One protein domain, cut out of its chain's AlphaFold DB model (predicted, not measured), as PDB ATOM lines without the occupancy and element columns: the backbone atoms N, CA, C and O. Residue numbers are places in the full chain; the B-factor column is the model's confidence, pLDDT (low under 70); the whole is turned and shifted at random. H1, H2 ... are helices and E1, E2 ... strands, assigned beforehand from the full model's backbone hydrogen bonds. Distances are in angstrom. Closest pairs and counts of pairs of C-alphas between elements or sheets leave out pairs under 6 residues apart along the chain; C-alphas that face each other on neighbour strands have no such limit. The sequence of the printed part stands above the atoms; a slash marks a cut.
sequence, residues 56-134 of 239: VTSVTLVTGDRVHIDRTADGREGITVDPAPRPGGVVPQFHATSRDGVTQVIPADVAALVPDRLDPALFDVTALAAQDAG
ATOM      1  N   VAL A  56      38.879 114.250  98.540       85.00
ATOM      2  CA  VAL A  56      37.697 113.384  98.597       85.00
ATOM      3  C   VAL A  56      38.143 111.932  98.608       85.00
ATOM      4  O   VAL A  56      38.649 111.414  97.611       85.00
ATOM      5  N   THR A  57      37.903 111.253  99.724       89.81
ATOM      6  CA  THR A  57      38.144 109.812  99.858       89.81
ATOM      7  C   THR A  57      36.817 109.064  99.846       89.81
ATOM      8  O   THR A  57      35.868 109.465 100.515       89.81
ATOM      9  N   SER A  58      36.736 107.973  99.082       91.69
ATOM     10  CA  SER A  58      35.539 107.126  99.009       91.69
ATOM     11  C   SER A  58      35.818 105.754  99.611       91.69
ATOM     12  O   SER A  58      36.813 105.129  99.262       91.69
ATOM     13  N   VAL A  59      34.926 105.282 100.479       91.56
ATOM     14  CA  VAL A  59      35.044 104.003 101.195       91.56
ATOM     15  C   VAL A  59      33.762 103.199 101.018       91.56
ATOM     16  O   VAL A  59      32.672 103.755 101.118       91.56
ATOM     17  N   THR A  60      33.873 101.892 100.787       92.88
ATOM     18  CA  THR A  60      32.714 100.987 100.735       92.88
ATOM     19  C   THR A  60      32.565 100.262 102.072       92.88
ATOM     20  O   THR A  60      33.500  99.617 102.540       92.88
ATOM     21  N   LEU A  61      31.392 100.364 102.695       92.56
ATOM     22  CA  LEU A  61      31.059  99.632 103.917       92.56
ATOM     23  C   LEU A  61      30.755  98.162 103.617       92.56
ATOM     24  O   LEU A  61      30.394  97.791 102.501       92.56
ATOM     25  N   VAL A  62      30.790  97.326 104.656       91.56
ATOM     26  CA  VAL A  62      30.448  95.893 104.572       91.56
ATOM     27  C   VAL A  62      29.001  95.625 104.119       91.56
ATOM     28  O   VAL A  62      28.685  94.540 103.642       91.56
ATOM     29  N   THR A  63      28.112  96.612 104.251       91.62
ATOM     30  CA  THR A  63      26.729  96.598 103.744       91.62
ATOM     31  C   THR A  63      26.623  96.950 102.256       91.62
ATOM     32  O   THR A  63      25.533  96.882 101.691       91.62
ATOM     33  N   GLY A  64      27.735  97.340 101.627       90.88
ATOM     34  CA  GLY A  64      27.817  97.827 100.252       90.88
ATOM     35  C   GLY A  64      27.591  99.335 100.095       90.88
ATOM     36  O   GLY A  64      27.734  99.843  98.986       90.88
ATOM     37  N   ASP A  65      27.241 100.061 101.165       93.00
ATOM     38  CA  ASP A  65      27.046 101.518 101.113       93.00
ATOM     39  C   ASP A  65      28.369 102.239 100.851       93.00
ATOM     40  O   ASP A  65      29.398 101.871 101.422       93.00
ATOM     41  N   ARG A  66      28.348 103.293 100.033       93.69
ATOM     42  CA  ARG A  66      29.546 104.083  99.732       93.69
ATOM     43  C   ARG A  66      29.543 105.375 100.542       93.69
ATOM     44  O   ARG A  66      28.588 106.142 100.500       93.69
ATOM     45  N   VAL A  67      30.613 105.614 101.286       94.25
ATOM     46  CA  VAL A  67      30.813 106.807 102.111       94.25
ATOM     47  C   VAL A  67      31.864 107.691 101.456       94.25
ATOM     48  O   VAL A  67      32.969 107.238 101.163       94.25
ATOM     49  N   HIS A  68      31.522 108.956 101.255       93.38
ATOM     50  CA  HIS A  68      32.409 110.004 100.777       93.38
ATOM     51  C   HIS A  68      32.825 110.878 101.954       93.38
ATOM     52  O   HIS A  68      31.976 111.394 102.686       93.38
ATOM     53  N   ILE A  69      34.134 111.009 102.139       90.44
ATOM     54  CA  ILE A  69      34.752 111.837 103.167       90.44
ATOM     55  C   ILE A  69      35.424 113.005 102.458       90.44
ATOM     56  O   ILE A  69      36.398 112.810 101.729       90.44
ATOM     57  N   ASP A  70      34.909 114.206 102.695       90.06
ATOM     58  CA  ASP A  70      35.443 115.448 102.149       90.06
ATOM     59  C   ASP A  70      36.225 116.176 103.241       90.06
ATOM     60  O   ASP A  70      35.641 116.611 104.241       90.06
ATOM     61  N   ARG A  71      37.539 116.356 103.071       87.06
ATOM     62  CA  ARG A  71      38.335 117.145 104.022       87.06
ATOM     63  C   ARG A  71      38.627 118.536 103.467       87.06
ATOM     64  O   ARG A  71      39.235 118.708 102.413       87.06
ATOM     65  N   THR A  72      38.202 119.556 104.211       82.50
ATOM     66  CA  THR A  72      38.493 120.964 103.896       82.50
ATOM     67  C   THR A  72      39.906 121.353 104.334       82.50
ATOM     68  O   THR A  72      40.459 120.766 105.265       82.50
ATOM     69  N   ALA A  73      40.474 122.401 103.726       77.94
ATOM     70  CA  ALA A  73      41.799 122.919 104.086       77.94
ATOM     71  C   ALA A  73      41.914 123.369 105.562       77.94
ATOM     72  O   ALA A  73      43.001 123.339 106.131       77.94
ATOM     73  N   ASP A  74      40.791 123.727 106.196       78.50
ATOM     74  CA  ASP A  74      40.704 124.085 107.620       78.50
ATOM     75  C   ASP A  74      40.661 122.856 108.557       78.50
ATOM     76  O   ASP A  74      40.519 123.007 109.772       78.50
ATOM     77  N   GLY A  75      40.713 121.636 108.009       76.19
ATOM     78  CA  GLY A  75      40.662 120.381 108.762       76.19
ATOM     79  C   GLY A  75      39.258 119.930 109.177       76.19
ATOM     80  O   GLY A  75      39.137 118.979 109.945       76.19
ATOM     81  N   ARG A  76      38.187 120.580 108.693       82.12
ATOM     82  CA  ARG A  76      36.809 120.088 108.895       82.12
ATOM     83  C   ARG A  76      36.511 118.961 107.911       82.12
ATOM     84  O   ARG A  76      36.856 119.092 106.736       82.12
ATOM     85  N   GLU A  77      35.830 117.927 108.390       85.31
ATOM     86  CA  GLU A  77      35.389 116.778 107.596       85.31
ATOM     87  C   GLU A  77      33.884 116.851 107.323       85.31
ATOM     88  O   GLU A  77      33.086 117.098 108.232       85.31
ATOM     89  N   GLY A  78      33.510 116.654 106.062       88.44
ATOM     90  CA  GLY A  78      32.150 116.382 105.615       88.44
ATOM     91  C   GLY A  78      31.990 114.896 105.309       88.44
ATOM     92  O   GLY A  78      32.923 114.258 104.830       88.44
ATOM     93  N   ILE A  79      30.812 114.346 105.606       91.81
ATOM     94  CA  ILE A  79      30.477 112.949 105.319       91.81
ATOM     95  C   ILE A  79      29.191 112.932 104.505       91.81
ATOM     96  O   ILE A  79      28.163 113.441 104.959       91.81
ATOM     97  N   THR A  80      29.251 112.301 103.339       93.94
ATOM     98  CA  THR A  80      28.088 112.013 102.495       93.94
ATOM     99  C   THR A  80      28.016 110.510 102.266       93.94
ATOM    100  O   THR A  80      29.047 109.856 102.142       93.94
ATOM    101  N   VAL A  81      26.815 109.937 102.239       95.50
ATOM    102  CA  VAL A  81      26.630 108.493 102.050       95.50
ATOM    103  C   VAL A  81      25.711 108.247 100.866       95.50
ATOM    104  O   VAL A  81      24.603 108.780 100.835       95.50
ATOM    105  N   ASP A  82      26.170 107.404  99.947       94.81
ATOM    106  CA  ASP A  82      25.409 106.828  98.847       94.81
ATOM    107  C   ASP A  82      24.925 105.427  99.262       94.81
ATOM    108  O   ASP A  82      25.719 104.478  99.326       94.81
ATOM    109  N   PRO A  83      23.628 105.273  99.587       93.62
ATOM    110  CA  PRO A  83      23.098 104.013 100.085       93.62
ATOM    111  C   PRO A  83      23.075 102.942  98.992       93.62
ATOM    112  O   PRO A  83      22.591 103.176  97.881       93.62
ATOM    113  N   ALA A  84      23.515 101.733  99.328       91.06
ATOM    114  CA  ALA A  84      23.345 100.570  98.474       91.06
ATOM    115  C   ALA A  84      21.880 100.092  98.465       91.06
ATOM    116  O   ALA A  84      21.165 100.245  99.465       91.06
ATOM    117  N   PRO A  85      21.417  99.461  97.370       89.50
ATOM    118  CA  PRO A  85      20.059  98.940  97.275       89.50
ATOM    119  C   PRO A  85      19.699  98.017  98.444       89.50
ATOM    120  O   PRO A  85      20.442  97.095  98.777       89.50
ATOM    121  N   ARG A  86      18.524  98.233  99.042       87.69
ATOM    122  CA  ARG A  86      17.984  97.383 100.110       87.69
ATOM    123  C   ARG A  86      16.852  96.488  99.618       87.69
ATOM    124  O   ARG A  86      16.115  96.876  98.702       87.69
ATOM    125  N   PRO A  87      16.630  95.331 100.268       79.88
ATOM    126  CA  PRO A  87      15.390  94.582 100.105       79.88
ATOM    127  C   PRO A  87      14.173  95.495 100.329       79.88
ATOM    128  O   PRO A  87      14.099  96.218 101.318       79.88
ATOM    129  N   GLY A  88      13.231  95.505  99.385       79.38
ATOM    130  CA  GLY A  88      12.037  96.360  99.457       79.38
ATOM    131  C   GLY A  88      12.248  97.834  99.077       79.38
ATOM    132  O   GLY A  88      11.289  98.599  99.138       79.38
ATOM    133  N   GLY A  89      13.455  98.239  98.658       83.56
ATOM    134  CA  GLY A  89      13.732  99.588  98.146       83.56
ATOM    135  C   GLY A  89      13.771 100.695  99.206       83.56
ATOM    136  O   GLY A  89      13.718 101.872  98.862       83.56
ATOM    137  N   VAL A  90      13.843 100.333 100.489       86.44
ATOM    138  CA  VAL A  90      13.922 101.292 101.598       86.44
ATOM    139  C   VAL A  90      15.318 101.909 101.658       86.44
ATOM    140  O   VAL A  90      16.315 101.203 101.558       86.44
ATOM    141  N   VAL A  91      15.399 103.224 101.864       91.06
ATOM    142  CA  VAL A  91      16.671 103.905 102.132       91.06
ATOM    143  C   VAL A  91      16.884 103.965 103.647       91.06
ATOM    144  O   VAL A  91      16.035 104.536 104.342       91.06
ATOM    145  N   PRO A  92      17.964 103.372 104.187       92.44
ATOM    146  CA  PRO A  92      18.217 103.387 105.620       92.44
ATOM    147  C   PRO A  92      18.639 104.783 106.092       92.44
ATOM    148  O   PRO A  92      19.126 105.614 105.328       92.44
ATOM    149  N   GLN A  93      18.452 105.034 107.385       94.69
ATOM    150  CA  GLN A  93      19.092 106.157 108.069       94.69
ATOM    151  C   GLN A  93      20.518 105.757 108.473       94.69
ATOM    152  O   GLN A  93      20.798 104.571 108.646       94.69
ATOM    153  N   PHE A  94      21.398 106.738 108.671       95.94
ATOM    154  CA  PHE A  94      22.792 106.504 109.052       95.94
ATOM    155  C   PHE A  94      23.137 107.259 110.330       95.94
ATOM    156  O   PHE A  94      22.780 108.427 110.502       95.94
ATOM    157  N   HIS A  95      23.868 106.591 111.213       95.00
ATOM    158  CA  HIS A  95      24.440 107.186 112.409       95.00
ATOM    159  C   HIS A  95      25.929 107.415 112.171       95.00
ATOM    160  O   HIS A  95      26.712 106.467 112.175       95.00
ATOM    161  N   ALA A  96      26.303 108.675 111.943       94.12
ATOM    162  CA  ALA A  96      27.691 109.090 111.817       94.12
ATOM    163  C   ALA A  96      28.169 109.715 113.131       94.12
ATOM    164  O   ALA A  96      27.568 110.671 113.632       94.12
ATOM    165  N   THR A  97      29.254 109.188 113.686       93.44
ATOM    166  CA  THR A  97      29.884 109.721 114.897       93.44
ATOM    167  C   THR A  97      31.371 109.897 114.662       93.44
ATOM    168  O   THR A  97      32.042 108.943 114.281       93.44
ATOM    169  N   SER A  98      31.884 111.098 114.927       91.06
ATOM    170  CA  SER A  98      33.316 111.387 114.891       91.06
ATOM    171  C   SER A  98      33.803 111.757 116.290       91.06
ATOM    172  O   SER A  98      33.254 112.660 116.932       91.06
ATOM    173  N   ARG A  99      34.795 111.024 116.793       88.25
ATOM    174  CA  ARG A  99      35.428 111.249 118.098       88.25
ATOM    175  C   ARG A  99      36.906 110.885 118.003       88.25
ATOM    176  O   ARG A  99      37.246 109.832 117.488       88.25
ATOM    177  N   ASP A 100      37.770 111.742 118.546       87.38
ATOM    178  CA  ASP A 100      39.216 111.495 118.664       87.38
ATOM    179  C   ASP A 100      39.895 111.106 117.330       87.38
ATOM    180  O   ASP A 100      40.848 110.334 117.303       87.38
ATOM    181  N   GLY A 101      39.397 111.646 116.208       84.88
ATOM    182  CA  GLY A 101      39.900 111.351 114.858       84.88
ATOM    183  C   GLY A 101      39.397 110.035 114.255       84.88
ATOM    184  O   GLY A 101      39.765 109.700 113.131       84.88
ATOM    185  N   VAL A 102      38.542 109.305 114.971       89.88
ATOM    186  CA  VAL A 102      37.861 108.105 114.483       89.88
ATOM    187  C   VAL A 102      36.451 108.477 114.060       89.88
ATOM    188  O   VAL A 102      35.677 109.021 114.854       89.88
ATOM    189  N   THR A 103      36.116 108.161 112.815       92.94
ATOM    190  CA  THR A 103      34.788 108.384 112.255       92.94
ATOM    191  C   THR A 103      34.136 107.033 111.982       92.94
ATOM    192  O   THR A 103      34.646 106.230 111.207       92.94
ATOM    193  N   GLN A 104      32.989 106.789 112.614       94.75
ATOM    194  CA  GLN A 104      32.160 105.606 112.390       94.75
ATOM    195  C   GLN A 104      30.854 105.979 111.700       94.75
ATOM    196  O   GLN A 104      30.233 106.984 112.055       94.75
ATOM    197  N   VAL A 105      30.426 105.147 110.749       96.25
ATOM    198  CA  VAL A 105      29.154 105.294 110.029       96.25
ATOM    199  C   VAL A 105      28.392 103.974 110.086       96.25
ATOM    200  O   VAL A 105      28.742 103.017 109.402       96.25
ATOM    201  N   ILE A 106      27.335 103.927 110.898       96.06
ATOM    202  CA  ILE A 106      26.537 102.715 111.118       96.06
ATOM    203  C   ILE A 106      25.141 102.896 110.500       96.06
ATOM    204  O   ILE A 106      24.396 103.787 110.929       96.06
ATOM    205  N   PRO A 107      24.750 102.066 109.515       95.81
ATOM    206  CA  PRO A 107      23.382 102.038 109.002       95.81
ATOM    207  C   PRO A 107      22.381 101.564 110.073       95.81
ATOM    208  O   PRO A 107      22.639 100.622 110.825       95.81
ATOM    209  N   ALA A 108      21.218 102.213 110.159       94.38
ATOM    210  CA  ALA A 108      20.227 101.960 111.212       94.38
ATOM    211  C   ALA A 108      19.603 100.552 111.151       94.38
ATOM    212  O   ALA A 108      19.164 100.028 112.173       94.38
ATOM    213  N   ASP A 109      19.571  99.937 109.970       92.25
ATOM    214  CA  ASP A 109      19.059  98.584 109.740       92.25
ATOM    215  C   ASP A 109      19.983  97.493 110.303       92.25
ATOM    216  O   ASP A 109      19.491  96.450 110.725       92.25
ATOM    217  N   VAL A 110      21.296  97.733 110.386       93.56
ATOM    218  CA  VAL A 110      22.267  96.786 110.971       93.56
ATOM    219  C   VAL A 110      22.707  97.150 112.387       93.56
ATOM    220  O   VAL A 110      23.378  96.349 113.034       93.56
ATOM    221  N   ALA A 111      22.311  98.317 112.904       92.50
ATOM    222  CA  ALA A 111      22.732  98.804 114.218       92.50
ATOM    223  C   ALA A 111      22.446  97.810 115.360       92.50
ATOM    224  O   ALA A 111      23.242  97.693 116.283       92.50
ATOM    225  N   ALA A 112      21.355  97.040 115.276       92.12
ATOM    226  CA  ALA A 112      21.006  96.020 116.271       92.12
ATOM    227  C   ALA A 112      21.939  94.790 116.273       92.12
ATOM    228  O   ALA A 112      21.878  93.979 117.193       92.12
ATOM    229  N   LEU A 113      22.768  94.621 115.239       91.38
ATOM    230  CA  LEU A 113      23.772  93.559 115.149       91.38
ATOM    231  C   LEU A 113      25.140  93.999 115.689       91.38
ATOM    232  O   LEU A 113      26.021  93.156 115.847       91.38
ATOM    233  N   VAL A 114      25.337  95.288 115.964       92.31
ATOM    234  CA  VAL A 114      26.608  95.853 116.432       92.31
ATOM    235  C   VAL A 114      26.501  96.137 117.936       92.31
ATOM    236  O   VAL A 114      25.567  96.828 118.345       92.31
ATOM    237  N   PRO A 115      27.432  95.666 118.789       91.75
ATOM    238  CA  PRO A 115      28.659  94.923 118.479       91.75
ATOM    239  C   PRO A 115      28.502  93.389 118.500       91.75
ATOM    240  O   PRO A 115      29.463  92.671 118.247       91.75
ATOM    241  N   ASP A 116      27.323  92.871 118.855       88.25
ATOM    242  CA  ASP A 116      27.161  91.467 119.268       88.25
ATOM    243  C   ASP A 116      27.399  90.436 118.150       88.25
ATOM    244  O   ASP A 116      27.769  89.292 118.416       88.25
ATOM    245  N   ARG A 117      27.130  90.806 116.895       88.38
ATOM    246  CA  ARG A 117      27.270  89.944 115.708       88.38
ATOM    247  C   ARG A 117      28.219  90.516 114.665       88.38
ATOM    248  O   ARG A 117      28.776  89.748 113.887       88.38
ATOM    249  N   LEU A 118      28.365  91.837 114.623       91.06
ATOM    250  CA  LEU A 118      29.248  92.551 113.710       91.06
ATOM    251  C   LEU A 118      30.193  93.439 114.509       91.06
ATOM    252  O   LEU A 118      29.756  94.203 115.370       91.06
ATOM    253  N   ASP A 119      31.480  93.364 114.180       91.81
ATOM    254  CA  ASP A 119      32.506  94.193 114.802       91.81
ATOM    255  C   ASP A 119      32.305  95.675 114.406       91.81
ATOM    256  O   ASP A 119      32.214  95.976 113.211       91.81
ATOM    257  N   PRO A 120      32.255  96.619 115.368       91.94
ATOM    258  CA  PRO A 120      32.208  98.054 115.085       91.94
ATOM    259  C   PRO A 120      33.325  98.560 114.159       91.94
ATOM    260  O   PRO A 120      33.129  99.555 113.459       91.94
ATOM    261  N   ALA A 121      34.488  97.901 114.133       91.19
ATOM    262  CA  ALA A 121      35.605  98.257 113.257       91.19
ATOM    263  C   ALA A 121      35.261  98.115 111.763       91.19
ATOM    264  O   ALA A 121      35.846  98.810 110.936       91.19
ATOM    265  N   LEU A 122      34.265  97.292 111.409       91.81
ATOM    266  CA  LEU A 122      33.760  97.169 110.032       91.81
ATOM    267  C   LEU A 122      33.019  98.423 109.541       91.81
ATOM    268  O   LEU A 122      32.661  98.510 108.368       91.81
ATOM    269  N   PHE A 123      32.774  99.376 110.441       94.06
ATOM    270  CA  PHE A 123      32.073 100.629 110.182       94.06
ATOM    271  C   PHE A 123      32.933 101.859 110.502       94.06
ATOM    272  O   PHE A 123      32.430 102.984 110.456       94.06
ATOM    273  N   ASP A 124      34.214 101.664 110.833       93.75
ATOM    274  CA  ASP A 124      35.196 102.735 111.020       93.75
ATOM    275  C   ASP A 124      35.746 103.168 109.658       93.75
ATOM    276  O   ASP A 124      36.626 102.532 109.074       93.75
ATOM    277  N   VAL A 125      35.215 104.269 109.132       92.62
ATOM    278  CA  VAL A 125      35.583 104.749 107.797       92.62
ATOM    279  C   VAL A 125      36.982 105.356 107.766       92.62
ATOM    280  O   VAL A 125      37.603 105.373 106.705       92.62
ATOM    281  N   THR A 126      37.518 105.793 108.911       90.94
ATOM    282  CA  THR A 126      38.906 106.257 109.007       90.94
ATOM    283  C   THR A 126      39.864 105.080 108.827       90.94
ATOM    284  O   THR A 126      40.811 105.160 108.040       90.94
ATOM    285  N   ALA A 127      39.610 103.968 109.524       89.75
ATOM    286  CA  ALA A 127      40.425 102.760 109.421       89.75
ATOM    287  C   ALA A 127      40.302 102.099 108.041       89.75
ATOM    288  O   ALA A 127      41.314 101.690 107.470       89.75
ATOM    289  N   LEU A 128      39.088 102.032 107.489       89.75
ATOM    290  CA  LEU A 128      38.846 101.467 106.161       89.75
ATOM    291  C   LEU A 128      39.498 102.300 105.046       89.75
ATOM    292  O   LEU A 128      40.115 101.726 104.150       89.75
ATOM    293  N   ALA A 129      39.443 103.636 105.132       88.75
ATOM    294  CA  ALA A 129      40.159 104.520 104.209       88.75
ATOM    295  C   ALA A 129      41.678 104.292 104.260       88.75
ATOM    296  O   ALA A 129      42.336 104.238 103.225       88.75
ATOM    297  N   ALA A 130      42.244 104.117 105.459       87.88
ATOM    298  CA  ALA A 130      43.678 103.882 105.630       87.88
ATOM    299  C   ALA A 130      44.147 102.519 105.087       87.88
ATOM    300  O   ALA A 130      45.321 102.363 104.750       87.88
ATOM    301  N   GLN A 131      43.249 101.535 105.029       82.88
ATOM    302  CA  GLN A 131      43.525 100.197 104.504       82.88
ATOM    303  C   GLN A 131      43.363 100.099 102.984       82.88
ATOM    304  O   GLN A 131      43.675  99.046 102.432       82.88
ATOM    305  N   ASP A 132      42.889 101.163 102.322       76.75
ATOM    306  CA  ASP A 132      42.501 101.148 100.907       76.75
ATOM    307  C   ASP A 132      41.566  99.963 100.605       76.75
ATOM    308  O   ASP A 132      41.761  99.194  99.661       76.75
ATOM    309  N   ALA A 133      40.583  99.756 101.493       69.81
ATOM    310  CA  ALA A 133      39.633  98.658 101.390       69.81
ATOM    311  C   ALA A 133      38.798  98.817 100.105       69.81
ATOM    312  O   ALA A 133      37.835  99.585 100.056       69.81
ATOM    313  N   GLY A 134      39.229  98.124  99.048       67.69
ATOM    314  CA  GLY A 134      38.602  98.121  97.730       67.69
ATOM    315  C   GLY A 134      37.416  97.157  97.636       67.69
ATOM    316  O   GLY A 134      36.647  96.981  98.576       67.69
TER     317      GLY A 134
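What this domain is: This is residues 56 to 134 of the 239 residues of an uncharacterized protein of Jiangella alkaliphila (UniProt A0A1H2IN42). Five strands stand round a small, incomplete barrel: the meander E1 E2 E3, each strand the antiparallel neighbour of the one before, makes one wall, and the hairpin E4 E5 makes another. E3 and E4 are only near each other, and the short helix H2 bridges the open side between E5 and E1, with H1 beside E5. The printed part has 79 residues with five named strands followed by two named helices, and the class is mixed, though under half of the residues, 39, are in named elements; both sheets, of orders E1 - E2 - E3 and E4 - E5, are antiparallel. The whole is compact, with a radius of gyration of the C-alphas of 12.5 A, and only just elongated, with spans of 40 by 26 by 22 A.

Where its parts are: In the larger sheet, E1 is residues 56 to 60, 13.5 A long, beginning at C-alpha 56 (37.697, 113.384, 98.597). E2 is residues 66 to 71, 16.3 A, and E3 is residues 77 to 82, 16.6 A. E4 is residues 94 to 99, 16.2 A, starting at C-alpha 94 (22.792, 106.504, 109.052), and E5 is residues 102 to 107, 16.6 A. H1 is residues 120 to 123, 5.5 A, and H2 is residues 125 to 130, 8.4 A, ending at C-alpha 130 (43.678, 103.882, 105.630).

How they stand to each other: E1 and E2 form an antiparallel hairpin at 156 degrees, with N 59 and O 67 within hydrogen-bond range at 2.9 A. E2 and E3 form another at 161 degrees, with N 68 and O 80 at 2.8 A. H2 is on this sheet at a height over the sheet of 8.4 A, only just over E1, on which 3 of its 6 C-alphas fall; it runs across the strands, at 74 degrees to E1 on the local plane. The closest C-alphas of E1 and H2 are those of Val 59 and Ala 129, 6.0 A apart. E3 and E4 are near each other, with closest C-alphas 8.1 A apart. E4 and E5 form an antiparallel hairpin at 167 degrees, with N 97 and O 104 at 2.9 A. The closest C-alphas of E5 and H2 are those of Thr 103 and Thr 126, 5.7 A apart; those of E5 and H1 are Gln 104 and Phe 123, 5.4 A apart. H1 and H2 are close but not clearly touching, with Ala 121 and Ala 127 closest at 7.6 A between C-alphas. In H2 each O i to N i+4 pair is within hydrogen-bond range, while H1 is too short for such a pair.

The domain as a whole: The two C-alphas farthest apart are those of Asp 74 and Gly 88, 40.7 A. The links E3 to E4, 11 residues, and E5 to H1, 12 residues, are long. The printed part has no cut; its mean pLDDT is 89.5, and residues 133 to 134 are under 70.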